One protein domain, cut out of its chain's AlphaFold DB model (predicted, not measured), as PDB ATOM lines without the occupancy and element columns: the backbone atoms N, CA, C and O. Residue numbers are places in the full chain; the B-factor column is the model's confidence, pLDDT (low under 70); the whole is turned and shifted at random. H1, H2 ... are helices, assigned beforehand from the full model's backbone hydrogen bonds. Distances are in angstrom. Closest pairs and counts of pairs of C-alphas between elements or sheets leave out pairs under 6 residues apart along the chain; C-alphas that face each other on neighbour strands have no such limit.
ATOM      1  N   ASN A 178      97.778 -31.096 269.610       81.12
ATOM      2  CA  ASN A 178      97.007 -30.324 268.640       81.12
ATOM      3  C   ASN A 178      97.157 -30.840 267.214       81.12
ATOM      4  O   ASN A 178      96.156 -31.000 266.515       81.12
ATOM      5  N   ALA A 179      98.379 -31.193 266.805       88.38
ATOM      6  CA  ALA A 179      98.593 -31.853 265.524       88.38
ATOM      7  C   ALA A 179      97.773 -33.151 265.426       88.38
ATOM      8  O   ALA A 179      97.144 -33.405 264.400       88.38
ATOM      9  N   LEU A 180      97.705 -33.945 266.503       92.25
ATOM     10  CA  LEU A 180      96.882 -35.157 266.539       92.25
ATOM     11  C   LEU A 180      95.383 -34.844 266.420       92.25
ATOM     12  O   LEU A 180      94.672 -35.535 265.684       92.25
ATOM     13  N   PHE A 181      94.900 -33.818 267.121       89.44
ATOM     14  CA  PHE A 181      93.510 -33.368 267.031       89.44
ATOM     15  C   PHE A 181      93.142 -32.957 265.597       89.44
ATOM     16  O   PHE A 181      92.171 -33.477 265.045       89.44
ATOM     17  N   LEU A 182      93.950 -32.103 264.962       90.50
ATOM     18  CA  LEU A 182      93.705 -31.623 263.598       90.50
ATOM     19  C   LEU A 182      93.778 -32.750 262.559       90.50
ATOM     20  O   LEU A 182      92.936 -32.808 261.661       90.50
ATOM     21  N   ILE A 183      94.723 -33.688 262.705       97.19
ATOM     22  CA  ILE A 183      94.775 -34.900 261.874       97.19
ATOM     23  C   ILE A 183      93.481 -35.699 262.031       97.19
ATOM     24  O   ILE A 183      92.871 -36.059 261.030       97.19
ATOM     25  N   THR A 184      93.021 -35.923 263.263       96.38
ATOM     26  CA  THR A 184      91.793 -36.688 263.535       96.38
ATOM     27  C   THR A 184      90.558 -36.021 262.918       96.38
ATOM     28  O   THR A 184      89.699 -36.703 262.352       96.38
ATOM     29  N   GLU A 185      90.456 -34.690 262.980       94.12
ATOM     30  CA  GLU A 185      89.376 -33.952 262.313       94.12
ATOM     31  C   GLU A 185      89.412 -34.135 260.790       94.12
ATOM     32  O   GLU A 185      88.373 -34.384 260.170       94.12
ATOM     33  N   ALA A 186      90.598 -34.024 260.185       97.19
ATOM     34  CA  ALA A 186      90.781 -34.214 258.751       97.19
ATOM     35  C   ALA A 186      90.460 -35.658 258.325       97.19
ATOM     36  O   ALA A 186      89.715 -35.857 257.364       97.19
ATOM     37  N   GLU A 187      90.938 -36.662 259.068       98.31
ATOM     38  CA  GLU A 187      90.619 -38.081 258.855       98.31
ATOM     39  C   GLU A 187      89.117 -38.338 258.917       98.31
ATOM     40  O   GLU A 187      88.558 -38.969 258.019       98.31
ATOM     41  N   THR A 188      88.454 -37.816 259.952       97.56
ATOM     42  CA  THR A 188      87.007 -37.965 260.137       97.56
ATOM     43  C   THR A 188      86.259 -37.396 258.939       97.56
ATOM     44  O   THR A 188      85.372 -38.057 258.393       97.56
ATOM     45  N   LYS A 189      86.644 -36.198 258.478       97.75
ATOM     46  CA  LYS A 189      85.990 -35.570 257.329       97.75
ATOM     47  C   LYS A 189      86.229 -36.343 256.033       97.75
ATOM     48  O   LYS A 189      85.293 -36.552 255.264       97.75
ATOM     49  N   VAL A 190      87.458 -36.794 255.790       98.38
ATOM     50  CA  VAL A 190      87.799 -37.619 254.621       98.38
ATOM     51  C   VAL A 190      87.002 -38.926 254.630       98.38
ATOM     52  O   VAL A 190      86.446 -39.305 253.599       98.38
ATOM     53  N   GLN A 191      86.882 -39.589 255.782       98.06
ATOM     54  CA  GLN A 191      86.129 -40.836 255.901       98.06
ATOM     55  C   GLN A 191      84.626 -40.632 255.660       98.06
ATOM     56  O   GLN A 191      84.035 -41.388 254.892       98.06
ATOM     57  N   GLU A 192      84.028 -39.575 256.217       97.94
ATOM     58  CA  GLU A 192      82.623 -39.210 255.975       97.94
ATOM     59  C   GLU A 192      82.318 -39.070 254.470       97.94
ATOM     60  O   GLU A 192      81.308 -39.571 253.966       97.94
ATOM     61  N   LEU A 193      83.209 -38.411 253.722       97.69
ATOM     62  CA  LEU A 193      83.044 -38.215 252.280       97.69
ATOM     63  C   LEU A 193      83.206 -39.522 251.497       97.69
ATOM     64  O   LEU A 193      82.438 -39.781 250.565       97.69
ATOM     65  N   LYS A 194      84.137 -40.387 251.906       97.25
ATOM     66  CA  LYS A 194      84.308 -41.720 251.309       97.25
ATOM     67  C   LYS A 194      83.101 -42.617 251.544       97.25
ATOM     68  O   LYS A 194      82.686 -43.316 250.620       97.25
ATOM     69  N   ASP A 195      82.493 -42.553 252.725       97.25
ATOM     70  CA  ASP A 195      81.266 -43.293 253.039       97.25
ATOM     71  C   ASP A 195      80.100 -42.843 252.140       97.25
ATOM     72  O   ASP A 195      79.270 -43.649 251.711       97.25
ATOM     73  N   ARG A 196      80.096 -41.563 251.753       95.56
ATOM     74  CA  ARG A 196      79.191 -40.983 250.746       95.56
ATOM     75  C   ARG A 196      79.622 -41.242 249.297       95.56
ATOM     76  O   ARG A 196      78.969 -40.750 248.379       95.56
ATOM     77  N   LYS A 197      80.674 -42.040 249.079       95.38
ATOM     78  CA  LYS A 197      81.269 -42.382 247.772       95.38
ATOM     79  C   LYS A 197      81.798 -41.172 246.992       95.38
ATOM     80  O   LYS A 197      81.838 -41.199 245.764       95.38
ATOM     81  N   ILE A 198      82.203 -40.117 247.697       96.81
ATOM     82  CA  ILE A 198      82.884 -38.959 247.119       96.81
ATOM     83  C   ILE A 198      84.390 -39.253 247.101       96.81
ATOM     84  O   ILE A 198      84.968 -39.687 248.097       96.81
ATOM     85  N   ILE A 199      85.023 -39.038 245.951       97.25
ATOM     86  CA  ILE A 199      86.450 -39.253 245.715       97.25
ATOM     87  C   ILE A 199      87.209 -38.017 246.187       97.25
ATOM     88  O   ILE A 199      87.004 -36.918 245.683       97.25
ATOM     89  N   VAL A 200      88.115 -38.208 247.141       97.06
ATOM     90  CA  VAL A 200      88.829 -37.128 247.841       97.06
ATOM     91  C   VAL A 200      90.350 -37.301 247.765       97.06
ATOM     92  O   VAL A 200      91.074 -36.976 248.699       97.06
ATOM     93  N   ALA A 201      90.854 -37.774 246.619       96.12
ATOM     94  CA  ALA A 201      92.258 -38.164 246.435       96.12
ATOM     95  C   ALA A 201      93.278 -37.060 246.783       96.12
ATOM     96  O   ALA A 201      94.338 -37.342 247.335       96.12
ATOM     97  N   LYS A 202      92.963 -35.790 246.486       95.50
ATOM     98  CA  LYS A 202      93.831 -34.651 246.840       95.50
ATOM     99  C   LYS A 202      93.911 -34.442 248.357       95.50
ATOM    100  O   LYS A 202      94.996 -34.209 248.873       95.50
ATOM    101  N   ALA A 203      92.779 -34.552 249.057       97.56
ATOM    102  CA  ALA A 203      92.737 -34.441 250.513       97.56
ATOM    103  C   ALA A 203      93.441 -35.628 251.183       97.56
ATOM    104  O   ALA A 203      94.164 -35.434 252.151       97.56
ATOM    105  N   GLU A 204      93.283 -36.841 250.643       98.00
ATOM    106  CA  GLU A 204      94.002 -38.029 251.123       98.00
ATOM    107  C   GLU A 204      95.522 -37.865 251.001       98.00
ATOM    108  O   GLU A 204      96.243 -38.225 251.925       98.00
ATOM    109  N   ALA A 205      96.015 -37.278 249.906       98.12
ATOM    110  CA  ALA A 205      97.444 -37.024 249.735       98.12
ATOM    111  C   ALA A 205      98.002 -36.067 250.805       98.12
ATOM    112  O   ALA A 205      99.000 -36.389 251.443       98.12
ATOM    113  N   ASP A 206      97.341 -34.927 251.047       97.94
ATOM    114  CA  ASP A 206      97.769 -33.983 252.092       97.94
ATOM    115  C   ASP A 206      97.611 -34.577 253.507       97.94
ATOM    116  O   ASP A 206      98.425 -34.315 254.390       97.94
ATOM    117  N   LEU A 207      96.611 -35.432 253.729       98.50
ATOM    118  CA  LEU A 207      96.425 -36.128 255.002       98.50
ATOM    119  C   LEU A 207      97.566 -37.116 255.296       98.50
ATOM    120  O   LEU A 207      98.007 -37.234 256.440       98.50
ATOM    121  N   GLU A 208      98.073 -37.813 254.281       98.62
ATOM    122  CA  GLU A 208      99.240 -38.687 254.434       98.62
ATOM    123  C   GLU A 208     100.536 -37.892 254.672       98.62
ATOM    124  O   GLU A 208     101.367 -38.306 255.488       98.62
ATOM    125  N   GLU A 209     100.691 -36.714 254.059       98.31
ATOM    126  CA  GLU A 209     101.787 -35.786 254.388       98.31
ATOM    127  C   GLU A 209     101.698 -35.315 255.850       98.31
ATOM    128  O   GLU A 209     102.707 -35.314 256.563       98.31
ATOM    129  N   ALA A 210     100.491 -35.024 256.350       98.06
ATOM    130  CA  ALA A 210     100.269 -34.653 257.748       98.06
ATOM    131  C   ALA A 210     100.705 -35.760 258.719       98.06
ATOM    132  O   ALA A 210     101.457 -35.512 259.664       98.06
ATOM    133  N   LYS A 211     100.297 -37.010 258.461       98.44
ATOM    134  CA  LYS A 211     100.703 -38.179 259.262       98.44
ATOM    135  C   LYS A 211     102.205 -38.417 259.214       98.44
ATOM    136  O   LYS A 211     102.814 -38.763 260.229       98.44
ATOM    137  N   THR A 212     102.808 -38.218 258.046       98.44
ATOM    138  CA  THR A 212     104.253 -38.354 257.862       98.44
ATOM    139  C   THR A 212     104.988 -37.320 258.705       98.44
ATOM    140  O   THR A 212     105.822 -37.704 259.527       98.44
ATOM    141  N   ALA A 213     104.627 -36.038 258.586       96.06
ATOM    142  CA  ALA A 213     105.185 -34.948 259.383       96.06
ATOM    143  C   ALA A 213     105.019 -35.191 260.895       96.06
ATOM    144  O   ALA A 213     105.973 -35.031 261.662       96.06
ATOM    145  N   PHE A 214     103.850 -35.681 261.313       96.38
ATOM    146  CA  PHE A 214     103.572 -36.048 262.698       96.38
ATOM    147  C   PHE A 214     104.508 -37.150 263.208       96.38
ATOM    148  O   PHE A 214     105.088 -37.031 264.288       96.38
ATOM    149  N   SER A 215     104.705 -38.211 262.417       97.12
ATOM    150  CA  SER A 215     105.542 -39.356 262.796       97.12
ATOM    151  C   SER A 215     107.023 -39.005 262.984       97.12
ATOM    152  O   SER A 215     107.714 -39.659 263.766       97.12
ATOM    153  N   ILE A 216     107.504 -37.953 262.311       96.69
ATOM    154  CA  ILE A 216     108.884 -37.456 262.419       96.69
ATOM    155  C   ILE A 216     109.032 -36.292 263.415       96.69
ATOM    156  O   ILE A 216     110.094 -35.676 263.478       96.69
ATOM    157  N   GLY A 217     107.984 -35.983 264.189       85.12
ATOM    158  CA  GLY A 217     107.994 -34.943 265.223       85.12
ATOM    159  C   GLY A 217     107.894 -33.507 264.699       85.12
ATOM    160  O   GLY A 217     108.132 -32.568 265.453       85.12
ATOM    161  N   LYS A 218     107.549 -33.311 263.421       88.00
ATOM    162  CA  LYS A 218     107.326 -31.985 262.830       88.00
ATOM    163  C   LYS A 218     105.861 -31.584 262.961       88.00
ATOM    164  O   LYS A 218     105.108 -31.592 261.991       88.00
ATOM    165  N   TYR A 219     105.451 -31.258 264.180       85.81
ATOM    166  CA  TYR A 219     104.041 -31.019 264.485       85.81
ATOM    167  C   TYR A 219     103.472 -29.780 263.792       85.81
ATOM    168  O   TYR A 219     102.393 -29.872 263.231       85.81
ATOM    169  N   ALA A 220     104.215 -28.672 263.708       81.75
ATOM    170  CA  ALA A 220     103.754 -27.485 262.979       81.75
ATOM    171  C   ALA A 220     103.491 -27.772 261.484       81.75
ATOM    172  O   ALA A 220     102.479 -27.342 260.937       81.75
ATOM    173  N   ASP A 221     104.360 -28.555 260.829       83.62
ATOM    174  CA  ASP A 221     104.136 -28.987 259.442       83.62
ATOM    175  C   ASP A 221     102.904 -29.905 259.353       83.62
ATOM    176  O   ASP A 221     102.086 -29.770 258.445       83.62
ATOM    177  N   ALA A 222     102.744 -30.819 260.316       93.94
ATOM    178  CA  ALA A 222     101.600 -31.724 260.381       93.94
ATOM    179  C   ALA A 222     100.265 -30.975 260.508       93.94
ATOM    180  O   ALA A 222      99.301 -31.348 259.845       93.94
ATOM    181  N   GLU A 223     100.217 -29.905 261.306       87.00
ATOM    182  CA  GLU A 223      99.044 -29.033 261.433       87.00
ATOM    183  C   GLU A 223      98.684 -28.385 260.092       87.00
ATOM    184  O   GLU A 223      97.536 -28.482 259.657       87.00
ATOM    185  N   ILE A 224      99.670 -27.811 259.389       87.19
ATOM    186  CA  ILE A 224      99.468 -27.178 258.075       87.19
ATOM    187  C   ILE A 224      98.883 -28.180 257.071       87.19
ATOM    188  O   ILE A 224      97.908 -27.879 256.378       87.19
ATOM    189  N   TYR A 225      99.465 -29.378 256.982       96.00
ATOM    190  CA  TYR A 225      98.983 -30.411 256.067       96.00
ATOM    191  C   TYR A 225      97.591 -30.932 256.456       96.00
ATOM    192  O   TYR A 225      96.755 -31.135 255.573       96.00
ATOM    193  N   ALA A 226      97.303 -31.098 257.751       95.56
ATOM    194  CA  ALA A 226      95.997 -31.550 258.230       95.56
ATOM    195  C   ALA A 226      94.887 -30.527 257.939       95.56
ATOM    196  O   ALA A 226      93.826 -30.890 257.423       95.56
ATOM    197  N   GLU A 227      95.135 -29.240 258.202       89.75
ATOM    198  CA  GLU A 227      94.195 -28.163 257.871       89.75
ATOM    199  C   GLU A 227      93.941 -28.092 256.362       89.75
ATOM    200  O   GLU A 227      92.787 -28.037 255.926       89.75
ATOM    201  N   LYS A 228      95.005 -28.180 255.554       92.38
ATOM    202  CA  LYS A 228      94.904 -28.198 254.092       92.38
ATOM    203  C   LYS A 228      94.095 -29.397 253.587       92.38
ATOM    204  O   LYS A 228      93.214 -29.220 252.745       92.38
ATOM    205  N   ALA A 229      94.329 -30.594 254.127       98.00
ATOM    206  CA  ALA A 229      93.562 -31.790 253.791       98.00
ATOM    207  C   ALA A 229      92.065 -31.609 254.095       98.00
ATOM    208  O   ALA A 229      91.217 -31.883 253.241       98.00
ATOM    209  N   LYS A 230      91.730 -31.087 255.283       96.25
ATOM    210  CA  LYS A 230      90.343 -30.799 255.688       96.25
ATOM    211  C   LYS A 230      89.689 -29.763 254.771       96.25
ATOM    212  O   LYS A 230      88.544 -29.954 254.359       96.25
ATOM    213  N   GLN A 231      90.400 -28.691 254.425       92.31
ATOM    214  CA  GLN A 231      89.895 -27.660 253.520       92.31
ATOM    215  C   GLN A 231      89.611 -28.229 252.123       92.31
ATOM    216  O   GLN A 231      88.507 -28.059 251.609       92.31
ATOM    217  N   ILE A 232      90.559 -28.966 251.536       95.31
ATOM    218  CA  ILE A 232      90.379 -29.594 250.219       95.31
ATOM    219  C   ILE A 232      89.207 -30.578 250.241       95.31
ATOM    220  O   ILE A 232      88.453 -30.653 249.271       95.31
ATOM    221  N   ALA A 233      89.018 -31.321 251.336       97.69
ATOM    222  CA  ALA A 233      87.874 -32.211 251.499       97.69
ATOM    223  C   ALA A 233      86.537 -31.442 251.446       97.69
ATOM    224  O   ALA A 233      85.630 -31.848 250.722       97.69
ATOM    225  N   LEU A 234      86.427 -30.306 252.146       96.12
ATOM    226  CA  LEU A 234      85.233 -29.444 252.136       96.12
ATOM    227  C   LEU A 234      84.961 -28.820 250.757       96.12
ATOM    228  O   LEU A 234      83.816 -28.771 250.296       96.12
ATOM    229  N   GLU A 235      86.009 -28.359 250.077       95.44
ATOM    230  CA  GLU A 235      85.908 -27.818 248.717       95.44
ATOM    231  C   GLU A 235      85.456 -28.901 247.727       95.44
ATOM    232  O   GLU A 235      84.540 -28.683 246.932       95.44
ATOM    233  N   THR A 236      86.033 -30.102 247.834       97.25
ATOM    234  CA  THR A 236      85.674 -31.268 247.013       97.25
ATOM    235  C   THR A 236      84.228 -31.692 247.254       97.25
ATOM    236  O   THR A 236      83.501 -31.961 246.300       97.25
ATOM    237  N   GLU A 237      83.778 -31.710 248.511       97.62
ATOM    238  CA  GLU A 237      82.381 -31.968 248.861       97.62
ATOM    239  C   GLU A 237      81.439 -30.967 248.185       97.62
ATOM    240  O   GLU A 237      80.447 -31.364 247.571       97.62
ATOM    241  N   THR A 238      81.756 -29.675 248.278       96.81
ATOM    242  CA  THR A 238      80.943 -28.612 247.678       96.81
ATOM    243  C   THR A 238      80.851 -28.791 246.163       96.81
ATOM    244  O   THR A 238      79.751 -28.767 245.608       96.81
ATOM    245  N   ALA A 239      81.984 -29.040 245.501       97.19
ATOM    246  CA  ALA A 239      82.032 -29.286 244.065       97.19
ATOM    247  C   ALA A 239      81.228 -30.538 243.670       97.19
ATOM    248  O   ALA A 239      80.458 -30.497 242.710       97.19
ATOM    249  N   ALA A 240      81.341 -31.630 244.432       97.62
ATOM    250  CA  ALA A 240      80.586 -32.858 244.192       97.62
ATOM    251  C   ALA A 240      79.071 -32.634 244.315       97.62
ATOM    252  O   ALA A 240      78.308 -33.064 243.451       97.62
ATOM    253  N   ILE A 241      78.622 -31.906 245.345       96.88
ATOM    254  CA  ILE A 241      77.205 -31.560 245.528       96.88
ATOM    255  C   ILE A 241      76.699 -30.715 244.353       96.88
ATOM    256  O   ILE A 241      75.634 -30.999 243.802       96.88
ATOM    257  N   GLN A 242      77.456 -29.694 243.945       96.62
ATOM    258  CA  GLN A 242      77.092 -28.837 242.816       96.62
ATOM    259  C   GLN A 242      76.997 -29.629 241.508       96.62
ATOM    260  O   GLN A 242      75.996 -29.518 240.797       96.62
ATOM    261  N   ALA A 243      77.999 -30.464 241.215       97.31
ATOM    262  CA  ALA A 243      78.009 -31.331 240.043       97.31
ATOM    263  C   ALA A 243      76.811 -32.289 240.047       97.31
ATOM    264  O   ALA A 243      76.108 -32.394 239.042       97.31
ATOM    265  N   ASN A 244      76.518 -32.930 241.183       96.44
ATOM    266  CA  ASN A 244      75.388 -33.850 241.314       96.44
ATOM    267  C   ASN A 244      74.036 -33.146 241.109       96.44
ATOM    268  O   ASN A 244      73.179 -33.659 240.394       96.44
ATOM    269  N   ASN A 245      73.851 -31.952 241.676       97.12
ATOM    270  CA  ASN A 245      72.604 -31.197 241.531       97.12
ATOM    271  C   ASN A 245      72.317 -30.825 240.070       97.12
ATOM    272  O   ASN A 245      71.204 -31.049 239.596       97.12
ATOM    273  N   ILE A 246      73.313 -30.308 239.338       97.31
ATOM    274  CA  ILE A 246      73.139 -29.995 237.910       97.31
ATOM    275  C   ILE A 246      72.940 -31.274 237.097       97.31
ATOM    276  O   ILE A 246      72.105 -31.305 236.202       97.31
ATOM    277  N   THR A 247      73.652 -32.350 237.423       95.56
ATOM    278  CA  THR A 247      73.490 -33.656 236.766       95.56
ATOM    279  C   THR A 247      72.043 -34.151 236.885       95.56
ATOM    280  O   THR A 247      71.437 -34.504 235.876       95.56
ATOM    281  N   ILE A 248      71.436 -34.088 238.074       96.56
ATOM    282  CA  ILE A 248      70.015 -34.431 238.279       96.56
ATOM    283  C   ILE A 248      69.092 -33.528 237.446       96.56
ATOM    284  O   ILE A 248      68.149 -34.008 236.815       96.56
ATOM    285  N   GLU A 249      69.363 -32.223 237.409       97.06
ATOM    286  CA  GLU A 249      68.578 -31.274 236.613       97.06
ATOM    287  C   GLU A 249      68.639 -31.600 235.111       97.06
ATOM    288  O   GLU A 249      67.607 -31.645 234.440       97.06
ATOM    289  N   VAL A 250      69.832 -31.892 234.589       97.38
ATOM    290  CA  VAL A 250      70.048 -32.277 233.188       97.38
ATOM    291  C   VAL A 250      69.336 -33.584 232.854       97.38
ATOM    292  O   VAL A 250      68.716 -33.673 231.797       97.38
ATOM    293  N   GLN A 251      69.377 -34.586 233.743       96.50
ATOM    294  CA  GLN A 251      68.651 -35.850 233.542       96.50
ATOM    295  C   GLN A 251      67.160 -35.595 233.339       96.50
ATOM    296  O   GLN A 251      66.587 -36.073 232.361       96.50
ATOM    297  N   ASN A 252      66.560 -34.776 234.203       96.94
ATOM    298  CA  ASN A 252      65.155 -34.405 234.088       96.94
ATOM    299  C   ASN A 252      64.864 -33.653 232.774       96.94
ATOM    300  O   ASN A 252      63.901 -33.963 232.079       96.94
ATOM    301  N   LEU A 253      65.719 -32.703 232.375       96.69
ATOM    302  CA  LEU A 253      65.558 -31.980 231.105       96.69
ATOM    303  C   LEU A 253      65.630 -32.906 229.883       96.69
ATOM    304  O   LEU A 253      64.834 -32.761 228.954       96.69
ATOM    305  N   ILE A 254      66.553 -33.871 229.891       95.88
ATOM    306  CA  ILE A 254      66.682 -34.888 228.841       95.88
ATOM    307  C   ILE A 254      65.436 -35.785 228.806       95.88
ATOM    308  O   ILE A 254      64.924 -36.077 227.725       95.88
ATOM    309  N   GLU A 255      64.913 -36.207 229.962       95.56
ATOM    310  CA  GLU A 255      63.672 -36.990 230.047       95.56
ATOM    311  C   GLU A 255      62.463 -36.223 229.499       95.56
ATOM    312  O   GLU A 255      61.700 -36.766 228.694       95.56
ATOM    313  N   ILE A 256      62.325 -34.944 229.855       94.62
ATOM    314  CA  ILE A 256      61.281 -34.064 229.317       94.62
ATOM    315  C   ILE A 256      61.425 -33.951 227.794       94.62
ATOM    316  O   ILE A 256      60.457 -34.199 227.072       94.62
ATOM    317  N   ALA A 257      62.627 -33.667 227.283       94.00
ATOM    318  CA  ALA A 257      62.882 -33.555 225.847       94.00
ATOM    319  C   ALA A 257      62.520 -34.840 225.080       94.00
ATOM    320  O   ALA A 257      61.877 -34.773 224.025       94.00
ATOM    321  N   LYS A 258      62.845 -36.015 225.639       93.56
ATOM    322  CA  LYS A 258      62.430 -37.322 225.101       93.56
ATOM    323  C   LYS A 258      60.914 -37.464 225.063       93.56
ATOM    324  O   LYS A 258      60.367 -37.867 224.037       93.56
ATOM    325  N   SER A 259      60.242 -37.126 226.164       92.88
ATOM    326  CA  SER A 259      58.785 -37.237 226.288       92.88
ATOM    327  C   SER A 259      58.030 -36.331 225.304       92.88
ATOM    328  O   SER A 259      56.969 -36.703 224.808       92.88
ATOM    329  N   GLU A 260      58.613 -35.181 224.956       91.56
ATOM    330  CA  GLU A 260      58.059 -34.196 224.021       91.56
ATOM    331  C   GLU A 260      58.443 -34.468 222.553       91.56
ATOM    332  O   GLU A 260      58.041 -33.727 221.655       91.56
ATOM    333  N   GLY A 261      59.234 -35.513 222.282       88.75
ATOM    334  CA  GLY A 261      59.697 -35.850 220.933       88.75
ATOM    335  C   GLY A 261      60.717 -34.862 220.351       88.75
ATOM    336  O   GLY A 261      60.847 -34.755 219.127       88.75
ATOM    337  N   ARG A 262      61.446 -34.124 221.199       90.50
ATOM    338  CA  ARG A 262      62.525 -33.217 220.782       90.50
ATOM    339  C   ARG A 262      63.789 -34.018 220.469       90.50
ATOM    340  O   ARG A 262      64.516 -34.406 221.374       90.50
ATOM    341  N   THR A 263      64.054 -34.283 219.188       87.31
ATOM    342  CA  THR A 263      65.189 -35.134 218.771       87.31
ATOM    343  C   THR A 263      66.408 -34.363 218.273       87.31
ATOM    344  O   THR A 263      67.514 -34.894 218.296       87.31
ATOM    345  N   ARG A 264      66.267 -33.103 217.836       86.94
ATOM    346  CA  ARG A 264      67.420 -32.298 217.395       86.94
ATOM    347  C   ARG A 264      68.137 -31.711 218.614       86.94
ATOM    348  O   ARG A 264      67.507 -30.991 219.381       86.94
ATOM    349  N   GLY A 265      69.438 -31.986 218.747       87.94
ATOM    350  CA  GLY A 265      70.291 -31.545 219.867       87.94
ATOM    351  C   GLY A 265      70.328 -32.523 221.050       87.94
ATOM    352  O   GLY A 265      71.241 -32.462 221.867       87.94
ATOM    353  N   LEU A 266      69.388 -33.477 221.105       93.56
ATOM    354  CA  LEU A 266      69.277 -34.436 222.206       93.56
ATOM    355  C   LEU A 266      70.521 -35.331 222.313       93.56
ATOM    356  O   LEU A 266      71.069 -35.476 223.401       93.56
ATOM    357  N   ASP A 267      71.022 -35.837 221.184       94.12
ATOM    358  CA  ASP A 267      72.226 -36.678 221.147       94.12
ATOM    359  C   ASP A 267      73.458 -35.950 221.718       94.12
ATOM    360  O   ASP A 267      74.296 -36.551 222.387       94.12
ATOM    361  N   GLN A 268      73.577 -34.639 221.477       95.31
ATOM    362  CA  GLN A 268      74.690 -33.836 221.993       95.31
ATOM    363  C   GLN A 268      74.578 -33.646 223.507       95.31
ATOM    364  O   GLN A 268      75.578 -33.811 224.211       95.31
ATOM    365  N   ALA A 269      73.371 -33.363 224.006       96.19
ATOM    366  CA  ALA A 269      73.105 -33.278 225.438       96.19
ATOM    367  C   ALA A 269      73.428 -34.603 226.151       96.19
ATOM    368  O   ALA A 269      74.099 -34.595 227.179       96.19
ATOM    369  N   GLU A 270      73.029 -35.744 225.582       96.81
ATOM    370  CA  GLU A 270      73.310 -37.071 226.146       96.81
ATOM    371  C   GLU A 270      74.803 -37.412 226.165       96.81
ATOM    372  O   GLU A 270      75.301 -37.933 227.162       96.81
ATOM    373  N   VAL A 271      75.541 -37.089 225.099       97.88
ATOM    374  CA  VAL A 271      76.994 -37.315 225.052       97.88
ATOM    375  C   VAL A 271      77.717 -36.464 226.095       97.88
ATOM    376  O   VAL A 271      78.569 -36.983 226.816       97.88
ATOM    377  N   LEU A 272      77.381 -35.176 226.204       98.06
ATOM    378  CA  LEU A 272      77.968 -34.289 227.216       98.06
ATOM    379  C   LEU A 272      77.631 -34.762 228.630       98.06
ATOM    380  O   LEU A 272      78.488 -34.745 229.508       98.06
ATOM    381  N   MET A 273      76.404 -35.236 228.827       97.50
ATOM    382  CA  MET A 273      75.956 -35.798 230.092       97.50
ATOM    383  C   MET A 273      76.724 -37.074 230.461       97.50
ATOM    384  O   MET A 273      77.130 -37.246 231.609       97.50
ATOM    385  N   GLN A 274      76.988 -37.953 229.491       97.94
ATOM    386  CA  GLN A 274      77.824 -39.130 229.717       97.94
ATOM    387  C   GLN A 274      79.252 -38.729 230.107       97.94
ATOM    388  O   GLN A 274      79.771 -39.224 231.103       97.94
ATOM    389  N   GLN A 275      79.857 -37.781 229.385       98.00
ATOM    390  CA  GLN A 275      81.189 -37.267 229.714       98.00
ATOM    391  C   GLN A 275      81.233 -36.640 231.115       98.00
ATOM    392  O   GLN A 275      82.222 -36.797 231.832       98.00
ATOM    393  N   ALA A 276      80.170 -35.940 231.519       98.00
ATOM    394  CA  ALA A 276      80.058 -35.362 232.850       98.00
ATOM    395  C   ALA A 276      80.015 -36.438 233.944       98.00
ATOM    396  O   ALA A 276      80.703 -36.301 234.958       98.00
ATOM    397  N   ASN A 277      79.260 -37.521 233.725       97.25
ATOM    398  CA  ASN A 277      79.205 -38.665 234.638       97.25
ATOM    399  C   ASN A 277      80.560 -39.375 234.738       97.25
ATOM    400  O   ASN A 277      80.992 -39.706 235.839       97.25
ATOM    401  N   ASP A 278      81.256 -39.559 233.614       97.44
ATOM    402  CA  ASP A 278      82.589 -40.165 233.599       97.44
ATOM    403  C   ASP A 278      83.563 -39.335 234.454       97.44
ATOM    404  O   ASP A 278      84.255 -39.874 235.318       97.44
ATOM    405  N   LYS A 279      83.545 -38.001 234.308       97.62
ATOM    406  CA  LYS A 279      84.363 -37.095 235.134       97.62
ATOM    407  C   LYS A 279      83.965 -37.101 236.608       97.62
ATOM    408  O   LYS A 279      84.843 -37.044 237.464       97.62
ATOM    409  N   TYR A 280      82.675 -37.237 236.915       96.12
ATOM    410  CA  TYR A 280      82.203 -37.383 238.293       96.12
ATOM    411  C   TYR A 280      82.775 -38.645 238.952       96.12
ATOM    412  O   TYR A 280      83.246 -38.602 240.087       96.12
ATOM    413  N   VAL A 281      82.768 -39.768 238.225       95.19
ATOM    414  CA  VAL A 281      83.303 -41.059 238.690       95.19
ATOM    415  C   VAL A 281      84.833 -41.049 238.779       95.19
ATOM    416  O   VAL A 281      85.395 -41.785 239.581       95.19
ATOM    417  N   GLU A 282      85.516 -40.204 238.010       95.25
ATOM    418  CA  GLU A 282      86.957 -39.951 238.160       95.25
ATOM    419  C   GLU A 282      87.293 -39.053 239.371       95.25
ATOM    420  O   GLU A 282      88.461 -38.941 239.742       95.25
ATOM    421  N   GLY A 283      86.298 -38.410 239.996       94.69
ATOM    422  CA  GLY A 283      86.498 -37.421 241.063       94.69
ATOM    423  C   GLY A 283      86.853 -36.019 240.556       94.69
ATOM    424  O   GLY A 283      87.212 -35.145 241.344       94.69
ATOM    425  N   ASP A 284      86.749 -35.780 239.247       96.69
ATOM    426  CA  ASP A 284      86.930 -34.467 238.627       96.69
ATOM    427  C   ASP A 284      85.591 -33.710 238.604       96.69
ATOM    428  O   ASP A 284      84.938 -33.543 237.568       96.69
ATOM    429  N   TYR A 285      85.146 -33.305 239.797       97.75
ATOM    430  CA  TYR A 285      83.836 -32.679 240.002       97.75
ATOM    431  C   TYR A 285      83.693 -31.324 239.313       97.75
ATOM    432  O   TYR A 285      82.601 -30.980 238.871       97.75
ATOM    433  N   GLU A 286      84.786 -30.577 239.173       96.38
ATOM    434  CA  GLU A 286      84.791 -29.295 238.471       96.38
ATOM    435  C   GLU A 286      84.514 -29.497 236.976       96.38
ATOM    436  O   GLU A 286      83.566 -28.918 236.442       96.38
ATOM    437  N   LYS A 287      85.241 -30.408 236.308       97.31
ATOM    438  CA  LYS A 287      84.949 -30.728 234.901       97.31
ATOM    439  C   LYS A 287      83.585 -31.379 234.728       97.31
ATOM    440  O   LYS A 287      82.918 -31.115 233.729       97.31
ATOM    441  N   SER A 288      83.166 -32.218 235.675       98.12
ATOM    442  CA  SER A 288      81.815 -32.782 235.685       98.12
ATOM    443  C   SER A 288      80.764 -31.669 235.695       98.12
ATOM    444  O   SER A 288      79.918 -31.626 234.808       98.12
ATOM    445  N   PHE A 289      80.876 -30.702 236.608       98.06
ATOM    446  CA  PHE A 289      79.980 -29.550 236.689       98.06
ATOM    447  C   PHE A 289      79.969 -28.714 235.400       98.06
ATOM    448  O   PHE A 289      78.897 -28.348 234.911       98.06
ATOM    449  N   GLU A 290      81.129 -28.429 234.804       98.06
ATOM    450  CA  GLU A 290      81.207 -27.705 233.527       98.06
ATOM    451  C   GLU A 290      80.504 -28.448 232.382       98.06
ATOM    452  O   GLU A 290      79.754 -27.845 231.607       98.06
ATOM    453  N   LEU A 291      80.750 -29.754 232.258       98.31
ATOM    454  CA  LEU A 291      80.135 -30.596 231.232       98.31
ATOM    455  C   LEU A 291      78.627 -30.724 231.452       98.31
ATOM    456  O   LEU A 291      77.879 -30.606 230.483       98.31
ATOM    457  N   SER A 292      78.171 -30.861 232.699       98.00
ATOM    458  CA  SER A 292      76.746 -30.878 233.029       98.00
ATOM    459  C   SER A 292      76.072 -29.552 232.666       98.00
ATOM    460  O   SER A 292      74.985 -29.563 232.100       98.00
ATOM    461  N   ASN A 293      76.715 -28.397 232.869       98.12
ATOM    462  CA  ASN A 293      76.159 -27.115 232.413       98.12
ATOM    463  C   ASN A 293      76.089 -27.000 230.879       98.12
ATOM    464  O   ASN A 293      75.118 -26.466 230.344       98.12
ATOM    465  N   LYS A 294      77.079 -27.531 230.149       97.81
ATOM    466  CA  LYS A 294      77.007 -27.612 228.677       97.81
ATOM    467  C   LYS A 294      75.876 -28.539 228.232       97.81
ATOM    468  O   LYS A 294      75.109 -28.178 227.345       97.81
ATOM    469  N   ALA A 295      75.733 -29.697 228.876       97.62
ATOM    470  CA  ALA A 295      74.648 -30.635 228.612       97.62
ATOM    471  C   ALA A 295      73.276 -30.007 228.896       97.62
ATOM    472  O   ALA A 295      72.356 -30.171 228.099       97.62
ATOM    473  N   LYS A 296      73.157 -29.234 229.984       97.56
ATOM    474  CA  LYS A 296      71.957 -28.462 230.333       97.56
ATOM    475  C   LYS A 296      71.566 -27.513 229.209       97.56
ATOM    476  O   LYS A 296      70.429 -27.553 228.750       97.56
ATOM    477  N   PHE A 297      72.522 -26.713 228.740       96.12
ATOM    478  CA  PHE A 297      72.299 -25.780 227.644       96.12
ATOM    479  C   PHE A 297      71.803 -26.495 226.378       96.12
ATOM    480  O   PHE A 297      70.825 -26.060 225.773       96.12
ATOM    481  N   GLU A 298      72.419 -27.614 225.987       95.50
ATOM    482  CA  GLU A 298      71.955 -28.386 224.826       95.50
ATOM    483  C   GLU A 298      70.556 -28.988 225.051       95.50
ATOM    484  O   GLU A 298      69.709 -28.926 224.160       95.50
ATOM    485  N   ALA A 299      70.274 -29.508 226.252       94.25
ATOM    486  CA  ALA A 299      68.980 -30.095 226.607       94.25
ATOM    487  C   ALA A 299      67.833 -29.065 226.546       94.25
ATOM    488  O   ALA A 299      66.765 -29.348 225.989       94.25
ATOM    489  N   GLU A 300      68.062 -27.853 227.061       93.81
ATOM    490  CA  GLU A 300      67.112 -26.732 227.009       93.81
ATOM    491  C   GLU A 300      66.829 -26.281 225.568       93.81
ATOM    492  O   GLU A 300      65.689 -25.952 225.241       93.81
ATOM    493  N   ASN A 301      67.834 -26.335 224.689       93.19
ATOM    494  CA  ASN A 301      67.736 -25.896 223.293       93.19
ATOM    495  C   ASN A 301      67.303 -26.995 222.307       93.19
ATOM    496  O   ASN A 301      67.265 -26.763 221.092       93.19
ATOM    497  N   THR A 302      66.955 -28.191 222.792       92.00
ATOM    498  CA  THR A 302      66.441 -29.249 221.914       92.00
ATOM    499  C   THR A 302      65.141 -28.825 221.230       92.00
ATOM    500  O   THR A 302      64.318 -28.095 221.784       92.00
TER     501      THR A 302
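This is residues 178 to 302 of the 431 residues of an uncharacterized protein of Candidatus Bathyarchaeota archaeon RBG_13_38_9 (UniProt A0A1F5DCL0). A long helix, H3, runs nearly the length of a rod; the hairpin of H1 and H2 packs on its first part, that of H4 and H5 farther on. The 125 printed residues, all-helix in class with no named strand, hold an up-and-down bundle, H1 to H5, each running against the one before. It is loose: radius of gyration of the C-alphas 19.2 A, spans 65 by 17 by 15 A.

H1 (residues 178 to 195) touches residues 219 to 237 alone of the hub H3 (219 to 259), closest C-alphas Ala 186 and Lys 230, 4.6 A. H5 (285 to 300) touches H3, closest C-alphas Ala 243 and Phe 289, 4.3 A. H2 (201 to 215) and H4 (266 to 281) are apart. Every helix has each O i to N i+4 pair within hydrogen-bond range.

H1 spans 25.7 A from C-alpha 178 (97.007, -30.324, 268.640), H2 21.1 A, H3 59.5 A, H4 22.6 A, H5 22.0 A to C-alpha 300 (67.112, -26.732, 227.009).

The farthest C-alphas, Gly 217 and Gly 261, are 65.5 A apart. The printed part has no cut, no long link and no residue under 70.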